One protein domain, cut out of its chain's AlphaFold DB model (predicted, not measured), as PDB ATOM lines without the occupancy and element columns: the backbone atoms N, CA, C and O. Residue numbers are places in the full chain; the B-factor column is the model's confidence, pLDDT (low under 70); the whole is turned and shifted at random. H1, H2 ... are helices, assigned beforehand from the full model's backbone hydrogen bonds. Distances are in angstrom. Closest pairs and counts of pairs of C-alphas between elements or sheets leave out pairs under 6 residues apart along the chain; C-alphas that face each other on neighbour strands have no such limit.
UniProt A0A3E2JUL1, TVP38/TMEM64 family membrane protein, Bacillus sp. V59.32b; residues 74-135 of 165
ATOM      1  N   THR A  74     -15.289  -3.110  26.280       87.25
ATOM      2  CA  THR A  74     -14.196  -2.452  25.548       87.25
ATOM      3  C   THR A  74     -14.614  -2.042  24.135       87.25
ATOM      4  O   THR A  74     -14.448  -0.879  23.765       87.25
ATOM      5  N   ASP A  75     -15.234  -2.939  23.366       87.56
ATOM      6  CA  ASP A  75     -15.634  -2.662  21.978       87.56
ATOM      7  C   ASP A  75     -16.755  -1.619  21.888       87.56
ATOM      8  O   ASP A  75     -16.679  -0.669  21.103       87.56
ATOM      9  N   PHE A  76     -17.767  -1.742  22.753       88.69
ATOM     10  CA  PHE A  76     -18.878  -0.794  22.833       88.69
ATOM     11  C   PHE A  76     -18.378   0.624  23.127       88.69
ATOM     12  O   PHE A  76     -18.709   1.586  22.422       88.69
ATOM     13  N   PHE A  77     -17.523   0.760  24.143       87.69
ATOM     14  CA  PHE A  77     -16.985   2.057  24.513       87.69
ATOM     15  C   PHE A  77     -15.992   2.594  23.486       87.69
ATOM     16  O   PHE A  77     -15.973   3.801  23.259       87.69
ATOM     17  N   SER A  78     -15.235   1.738  22.801       85.38
ATOM     18  CA  SER A  78     -14.335   2.159  21.720       85.38
ATOM     19  C   SER A  78     -15.081   2.908  20.612       85.38
ATOM     20  O   SER A  78     -14.618   3.949  20.141       85.38
ATOM     21  N   VAL A  79     -16.269   2.432  20.225       87.50
ATOM     22  CA  VAL A  79     -17.119   3.109  19.229       87.50
ATOM     23  C   VAL A  79     -17.718   4.403  19.788       87.50
ATOM     24  O   VAL A  79     -17.733   5.423  19.094       87.50
ATOM     25  N   TYR A  80     -18.173   4.398  21.045       85.38
ATOM     26  CA  TYR A  80     -18.696   5.595  21.712       85.38
ATOM     27  C   TYR A  80     -17.649   6.718  21.800       85.38
ATOM     28  O   TYR A  80     -17.937   7.876  21.495       85.38
ATOM     29  N   LEU A  81     -16.410   6.371  22.155       85.19
ATOM     30  CA  LEU A  81     -15.306   7.312  22.349       85.19
ATOM     31  C   LEU A  81     -14.855   7.976  21.042       85.19
ATOM     32  O   LEU A  81     -14.503   9.157  21.059       85.19
ATOM     33  N   LYS A  82     -14.950   7.279  19.900       84.31
ATOM     34  CA  LYS A  82     -14.657   7.845  18.566       84.31
ATOM     35  C   LYS A  82     -15.549   9.037  18.192       84.31
ATOM     36  O   LYS A  82     -15.187   9.812  17.313       84.31
ATOM     37  N   ARG A  83     -16.694   9.227  18.860       84.81
ATOM     38  CA  ARG A  83     -17.584  10.383  18.635       84.81
ATOM     39  C   ARG A  83     -17.047  11.685  19.245       84.81
ATOM     40  O   ARG A  83     -17.509  12.765  18.881       84.81
ATOM     41  N   PHE A  84     -16.075  11.614  20.156       83.06
ATOM     42  CA  PHE A  84     -15.503  12.788  20.812       83.06
ATOM     43  C   PHE A  84     -14.314  13.342  20.019       83.06
ATOM     44  O   PHE A  84     -13.250  12.732  19.963       83.06
ATOM     45  N   LYS A  85     -14.445  14.571  19.496       79.06
ATOM     46  CA  LYS A  85     -13.404  15.268  18.704       79.06
ATOM     47  C   LYS A  85     -12.044  15.430  19.415       79.06
ATOM     48  O   LYS A  85     -11.050  15.746  18.773       79.06
ATOM     49  N   GLY A  86     -11.983  15.252  20.737       80.62
ATOM     50  CA  GLY A  86     -10.758  15.381  21.537       80.62
ATOM     51  C   GLY A  86      -9.977  14.082  21.755       80.62
ATOM     52  O   GLY A  86      -8.909  14.126  22.372       80.62
ATOM     53  N   ILE A  87     -10.487  12.940  21.284       84.19
ATOM     54  CA  ILE A  87      -9.990  11.625  21.697       84.19
ATOM     55  C   ILE A  87      -8.563  11.339  21.211       84.19
ATOM     56  O   ILE A  87      -7.724  10.904  21.996       84.19
ATOM     57  N   ASP A  88      -8.225  11.722  19.977       85.44
ATOM     58  CA  ASP A  88      -6.884  11.513  19.405       85.44
ATOM     59  C   ASP A  88      -5.818  12.393  20.072       85.44
ATOM     60  O   ASP A  88      -4.640  12.038  20.186       85.44
ATOM     61  N   LYS A  89      -6.210  13.589  20.531       86.06
ATOM     62  CA  LYS A  89      -5.324  14.451  21.324       86.06
ATOM     63  C   LYS A  89      -5.073  13.824  22.693       86.06
ATOM     64  O   LYS A  89      -3.928  13.802  23.141       86.06
ATOM     65  N   PHE A  90      -6.117  13.282  23.316       85.88
ATOM     66  CA  PHE A  90      -6.009  12.611  24.605       85.88
ATOM     67  C   PHE A  90      -5.144  11.343  24.530       85.88
ATOM     68  O   PHE A  90      -4.258  11.171  25.368       85.88
ATOM     69  N   GLN A  91      -5.289  10.544  23.465       88.44
ATOM     70  CA  GLN A  91      -4.430   9.392  23.162       88.44
ATOM     71  C   GLN A  91      -2.944   9.771  23.181       88.44
ATOM     72  O   GLN A  91      -2.147   9.159  23.893       88.44
ATOM     73  N   ARG A  92      -2.568  10.819  22.437       88.88
ATOM     74  CA  ARG A  92      -1.176  11.295  22.363       88.88
ATOM     75  C   ARG A  92      -0.647  11.782  23.710       88.88
ATOM     76  O   ARG A  92       0.535  11.619  24.000       88.88
ATOM     77  N   MET A  93      -1.502  12.380  24.540       87.62
ATOM     78  CA  MET A  93      -1.118  12.796  25.891       87.62
ATOM     79  C   MET A  93      -0.873  11.589  26.797       87.62
ATOM     80  O   MET A  93       0.121  11.581  27.520       87.62
ATOM     81  N   ILE A  94      -1.722  10.558  26.719       88.62
ATOM     82  CA  ILE A  94      -1.555   9.320  27.492       88.62
ATOM     83  C   ILE A  94      -0.273   8.582  27.104       88.62
ATOM     84  O   ILE A  94       0.445   8.140  27.997       88.62
ATOM     85  N   GLN A  95       0.054   8.519  25.808       88.25
ATOM     86  CA  GLN A  95       1.306   7.918  25.325       88.25
ATOM     87  C   GLN A  95       2.555   8.601  25.897       88.25
ATOM     88  O   GLN A  95       3.555   7.934  26.139       88.25
ATOM     89  N   LYS A  96       2.505   9.920  26.126       88.50
ATOM     90  CA  LYS A  96       3.602  10.654  26.772       88.50
ATOM     91  C   LYS A  96       3.616  10.441  28.282       88.50
ATOM     92  O   LYS A  96       4.657  10.143  28.854       88.50
ATOM     93  N   ASN A  97       2.476  10.670  28.933       87.44
ATOM     94  CA  ASN A  97       2.323  10.507  30.372       87.44
ATOM     95  C   ASN A  97       0.836  10.380  30.742       87.44
ATOM     96  O   ASN A  97       0.092  11.364  30.757       87.44
ATOM     97  N   ALA A  98       0.416   9.163  31.094       85.88
ATOM     98  CA  ALA A  98      -0.957   8.855  31.485       85.88
ATOM     99  C   ALA A  98      -1.452   9.690  32.678       85.88
ATOM    100  O   ALA A  98      -2.584  10.173  32.660       85.88
ATOM    101  N   PHE A  99      -0.603   9.908  33.686       82.81
ATOM    102  CA  PHE A  99      -0.961  10.689  34.869       82.81
ATOM    103  C   PHE A  99      -1.268  12.145  34.499       82.81
ATOM    104  O   PHE A  99      -2.346  12.654  34.816       82.81
ATOM    105  N   VAL A 100      -0.359  12.796  33.766       80.88
ATOM    106  CA  VAL A 100      -0.524  14.195  33.332       80.88
ATOM    107  C   VAL A 100      -1.723  14.338  32.398       80.88
ATOM    108  O   VAL A 100      -2.480  15.303  32.505       80.88
ATOM    109  N   ALA A 101      -1.937  13.366  31.511       87.31
ATOM    110  CA  ALA A 101      -3.079  13.372  30.615       87.31
ATOM    111  C   ALA A 101      -4.404  13.360  31.384       87.31
ATOM    112  O   ALA A 101      -5.233  14.252  31.183       87.31
ATOM    113  N   ILE A 102      -4.589  12.394  32.290       86.38
ATOM    114  CA  ILE A 102      -5.806  12.279  33.107       86.38
ATOM    115  C   ILE A 102      -5.988  13.531  33.972       86.38
ATOM    116  O   ILE A 102      -7.106  14.038  34.094       86.38
ATOM    117  N   PHE A 103      -4.902  14.067  34.533       80.06
ATOM    118  CA  PHE A 103      -4.939  15.298  35.314       80.06
ATOM    119  C   PHE A 103      -5.480  16.477  34.490       80.06
ATOM    120  O   PHE A 103      -6.475  17.089  34.881       80.06
ATOM    121  N   ILE A 104      -4.903  16.739  33.312       82.25
ATOM    122  CA  ILE A 104      -5.339  17.827  32.421       82.25
ATOM    123  C   ILE A 104      -6.780  17.615  31.956       82.25
ATOM    124  O   ILE A 104      -7.580  18.550  32.005       82.25
ATOM    125  N   ALA A 105      -7.135  16.394  31.549       83.69
ATOM    126  CA  ALA A 105      -8.484  16.089  31.082       83.69
ATOM    127  C   ALA A 105      -9.538  16.366  32.152       83.69
ATOM    128  O   ALA A 105     -10.635  16.811  31.838       83.69
ATOM    129  N   ARG A 106      -9.194  16.159  33.424       77.94
ATOM    130  CA  ARG A 106     -10.088  16.471  34.533       77.94
ATOM    131  C   ARG A 106     -10.073  17.957  34.909       77.94
ATOM    132  O   ARG A 106     -11.028  18.400  35.544       77.94
ATOM    133  N   THR A 107      -9.019  18.713  34.618       74.94
ATOM    134  CA  THR A 107      -8.975  20.174  34.839       74.94
ATOM    135  C   THR A 107      -9.818  20.922  33.809       74.94
ATOM    136  O   THR A 107     -10.399  21.956  34.124       74.94
ATOM    137  N   ILE A 108      -9.936  20.379  32.596       77.50
ATOM    138  CA  ILE A 108     -10.785  20.932  31.541       77.50
ATOM    139  C   ILE A 108     -12.254  20.558  31.826       77.50
ATOM    140  O   ILE A 108     -12.602  19.381  31.739       77.50
ATOM    141  N   PRO A 109     -13.149  21.525  32.105       70.06
ATOM    142  CA  PRO A 109     -14.540  21.236  32.472       70.06
ATOM    143  C   PRO A 109     -15.364  20.656  31.313       70.06
ATOM    144  O   PRO A 109     -16.391  20.026  31.537       70.06
ATOM    145  N   VAL A 110     -14.903  20.853  30.074       76.06
ATOM    146  CA  VAL A 110     -15.575  20.389  28.851       76.06
ATOM    147  C   VAL A 110     -15.564  18.864  28.730       76.06
ATOM    148  O   VAL A 110     -16.426  18.308  28.058       76.06
ATOM    149  N   ILE A 111     -14.603  18.173  29.354       76.75
ATOM    150  CA  ILE A 111     -14.489  16.716  29.251       76.75
ATOM    151  C   ILE A 111     -15.231  16.077  30.434       76.75
ATOM    152  O   ILE A 111     -14.787  16.212  31.577       76.75
ATOM    153  N   PRO A 112     -16.334  15.341  30.198       81.56
ATOM    154  CA  PRO A 112     -17.070  14.705  31.280       81.56
ATOM    155  C   PRO A 112     -16.201  13.655  31.994       81.56
ATOM    156  O   PRO A 112     -15.554  12.844  31.324       81.56
ATOM    157  N   PRO A 113     -16.220  13.586  33.339       84.00
ATOM    158  CA  PRO A 113     -15.443  12.595  34.083       84.00
ATOM    159  C   PRO A 113     -15.665  11.134  33.643       84.00
ATOM    160  O   PRO A 113     -14.668  10.422  33.518       84.00
ATOM    161  N   PRO A 114     -16.901  10.673  33.335       86.12
ATOM    162  CA  PRO A 114     -17.116   9.303  32.864       86.12
ATOM    163  C   PRO A 114     -16.347   8.975  31.580       86.12
ATOM    164  O   PRO A 114     -15.819   7.876  31.458       86.12
ATOM    165  N   VAL A 115     -16.206   9.936  30.657       87.25
ATOM    166  CA  VAL A 115     -15.472   9.745  29.393       87.25
ATOM    167  C   VAL A 115     -14.002   9.445  29.670       87.25
ATOM    168  O   VAL A 115     -13.452   8.496  29.114       87.25
ATOM    169  N   VAL A 116     -13.376  10.209  30.570       89.12
ATOM    170  CA  VAL A 116     -11.975  10.000  30.967       89.12
ATOM    171  C   VAL A 116     -11.793   8.634  31.630       89.12
ATOM    172  O   VAL A 116     -10.828   7.931  31.332       89.12
ATOM    173  N   ASN A 117     -12.722   8.254  32.509       91.06
ATOM    174  CA  ASN A 117     -12.678   6.996  33.250       91.06
ATOM    175  C   ASN A 117     -12.785   5.784  32.310       91.06
ATOM    176  O   ASN A 117     -11.941   4.890  32.353       91.06
ATOM    177  N   ILE A 118     -13.778   5.806  31.415       90.94
ATOM    178  CA  ILE A 118     -14.017   4.761  30.413       90.94
ATOM    179  C   ILE A 118     -12.822   4.653  29.467       90.94
ATOM    180  O   ILE A 118     -12.282   3.567  29.279       90.94
ATOM    181  N   TYR A 119     -12.360   5.776  28.910       91.19
ATOM    182  CA  TYR A 119     -11.230   5.779  27.982       91.19
ATOM    183  C   TYR A 119      -9.957   5.210  28.614       91.19
ATOM    184  O   TYR A 119      -9.258   4.406  28.002       91.19
ATOM    185  N   SER A 120      -9.677   5.596  29.862       90.00
ATOM    186  CA  SER A 120      -8.525   5.083  30.611       90.00
ATOM    187  C   SER A 120      -8.584   3.559  30.774       90.00
ATOM    188  O   SER A 120      -7.542   2.904  30.721       90.00
ATOM    189  N   GLY A 121      -9.791   3.005  30.942       89.62
ATOM    190  CA  GLY A 121     -10.039   1.562  30.982       89.62
ATOM    191  C   GLY A 121      -9.820   0.888  29.628       89.62
ATOM    192  O   GLY A 121      -9.059  -0.075  29.558       89.62
ATOM    193  N   VAL A 122     -10.406   1.438  28.556       90.25
ATOM    194  CA  VAL A 122     -10.295   0.913  27.177       90.25
ATOM    195  C   VAL A 122      -8.843   0.864  26.697       90.25
ATOM    196  O   VAL A 122      -8.415  -0.129  26.118       90.25
ATOM    197  N   VAL A 123      -8.059   1.914  26.963       88.00
ATOM    198  CA  VAL A 123      -6.636   1.983  26.571       88.00
ATOM    199  C   VAL A 123      -5.738   1.128  27.480       88.00
ATOM    200  O   VAL A 123      -4.556   0.945  27.199       88.00
ATOM    201  N   GLY A 124      -6.280   0.564  28.562       86.19
ATOM    202  CA  GLY A 124      -5.561  -0.389  29.404       86.19
ATOM    203  C   GLY A 124      -4.543   0.240  30.357       86.19
ATOM    204  O   GLY A 124      -3.638  -0.462  30.815       86.19
ATOM    205  N   ILE A 125      -4.696   1.523  30.717       88.62
ATOM    206  CA  ILE A 125      -3.825   2.208  31.694       88.62
ATOM    207  C   ILE A 125      -3.741   1.373  32.979       88.62
ATOM    208  O   ILE A 125      -4.731   0.786  33.401       88.62
ATOM    209  N   ALA A 126      -2.575   1.279  33.621       88.00
ATOM    210  CA  ALA A 126      -2.452   0.546  34.881       88.00
ATOM    211  C   ALA A 126      -3.421   1.103  35.943       88.00
ATOM    212  O   ALA A 126      -3.475   2.314  36.169       88.00
ATOM    213  N   PHE A 127      -4.169   0.221  36.619       83.25
ATOM    214  CA  PHE A 127      -5.188   0.620  37.598       83.25
ATOM    215  C   PHE A 127      -4.607   1.496  38.714       83.25
ATOM    216  O   PHE A 127      -5.214   2.494  39.081       83.25
ATOM    217  N   LEU A 128      -3.397   1.192  39.195       81.81
ATOM    218  CA  LEU A 128      -2.724   2.000  40.218       81.81
ATOM    219  C   LEU A 128      -2.398   3.419  39.727       81.81
ATOM    220  O   LEU A 128      -2.646   4.376  40.453       81.81
ATOM    221  N   THR A 129      -1.919   3.576  38.488       82.31
ATOM    222  CA  THR A 129      -1.674   4.889  37.859       82.31
ATOM    223  C   THR A 129      -2.971   5.674  37.669       82.31
ATOM    224  O   THR A 129      -3.011   6.896  37.801       82.31
ATOM    225  N   TYR A 130      -4.058   4.970  37.363       85.12
ATOM    226  CA  TYR A 130      -5.374   5.573  37.249       85.12
ATOM    227  C   TYR A 130      -5.921   6.017  38.615       85.12
ATOM    228  O   TYR A 130      -6.343   7.166  38.761       85.12
ATOM    229  N   ILE A 131      -5.872   5.151  39.631       82.00
ATOM    230  CA  ILE A 131      -6.334   5.463  40.987       82.00
ATOM    231  C   ILE A 131      -5.503   6.585  41.607       82.00
ATOM    232  O   ILE A 131      -6.080   7.482  42.215       82.00
ATOM    233  N   SER A 132      -4.184   6.620  41.404       79.50
ATOM    234  CA  SER A 132      -3.332   7.696  41.932       79.50
ATOM    235  C   SER A 132      -3.658   9.075  41.344       79.50
ATOM    236  O   SER A 132      -3.375  10.094  41.968       79.50
ATOM    237  N   SER A 133      -4.319   9.129  40.184       77.50
ATOM    238  CA  SER A 133      -4.806  10.376  39.577       77.50
ATOM    239  C   SER A 133      -6.161  10.860  40.131       77.50
ATOM    240  O   SER A 133      -6.609  11.964  39.796       77.50
ATOM    241  N   LEU A 134      -6.874  10.036  40.915       75.56
ATOM    242  CA  LEU A 134      -8.216  10.329  41.450       75.56
ATOM    243  C   LEU A 134      -8.285  11.297  42.636       75.56
ATOM    244  O   LEU A 134      -9.303  11.996  42.718       75.56
ATOM    245  N   PRO A 135      -7.294  11.388  43.547       66.19
ATOM    246  CA  PRO A 135      -7.328  12.310  44.679       66.19
ATOM    247  C   PRO A 135      -7.182  13.775  44.240       66.19
ATOM    248  O   PRO A 135      -6.193  14.448  44.509       66.19
TER     249      PRO A 135
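Overview. This is residues 74 to 135 of the 165 residues of the protein "TVP38/TMEM64 family membrane protein" of Bacillus sp. V59.32b (UniProt A0A3E2JUL1). What shape does this model have? It is a rounded cluster of five short helices: H3 and H4 run side by side in opposite ways, H2 and H5 pack on H3, and H1 packs on H4 at one end of the whole. What is it made of? The 62 printed residues hold five named helices, in the order H1 to H5, and no named strand; the class is all helix. How large is it? It is compact, with a radius of gyration of the C-alphas of 10.7 A and spans of 27 by 23 by 20 A.

Arrangement. What does the first helix touch? H1, residues 74 to 81, touches H4, residues 113 to 122, at a steep tilt of 42 degrees; their closest C-alphas, those of Thr 74 and Val 122, are 5.4 A apart. What touches H3, residues 98 to 107, the hub? It forms helical hairpins with H2, residues 87 to 96, closest at the C-alphas of Met 93 and Ala 101, 5.1 A, and with H4, closest at those of Arg 106 and Pro 113, 6.6 A. H5, residues 127 to 132, touches it at a steep tilt of 51 degrees, closest at the C-alphas of Phe 99 and Thr 129, 6.6 A. Are the helix backbones well formed? In H1, H2, H3, H4 and H5 every O i to N i+4 pair is within hydrogen-bond range.

Along the chain. Where do the helices begin and end? H1 begins at C-alpha 74, (-14.196, -2.452, 25.548), and H5 ends at C-alpha 132, (-3.332, 7.696, 41.932). How long are the longer ones? From first to last C-alpha, H2 and H4 measure 14.5 A and H3 14.3 A.

Size, cuts and confidence. Which C-alphas are farthest apart? Those of Val 79 and Pro 135, at 28.8 A. Are there cuts, long links or weak places? The printed part has no cut, its four links between helices are tight, and residue 135 alone has a pLDDT under 70.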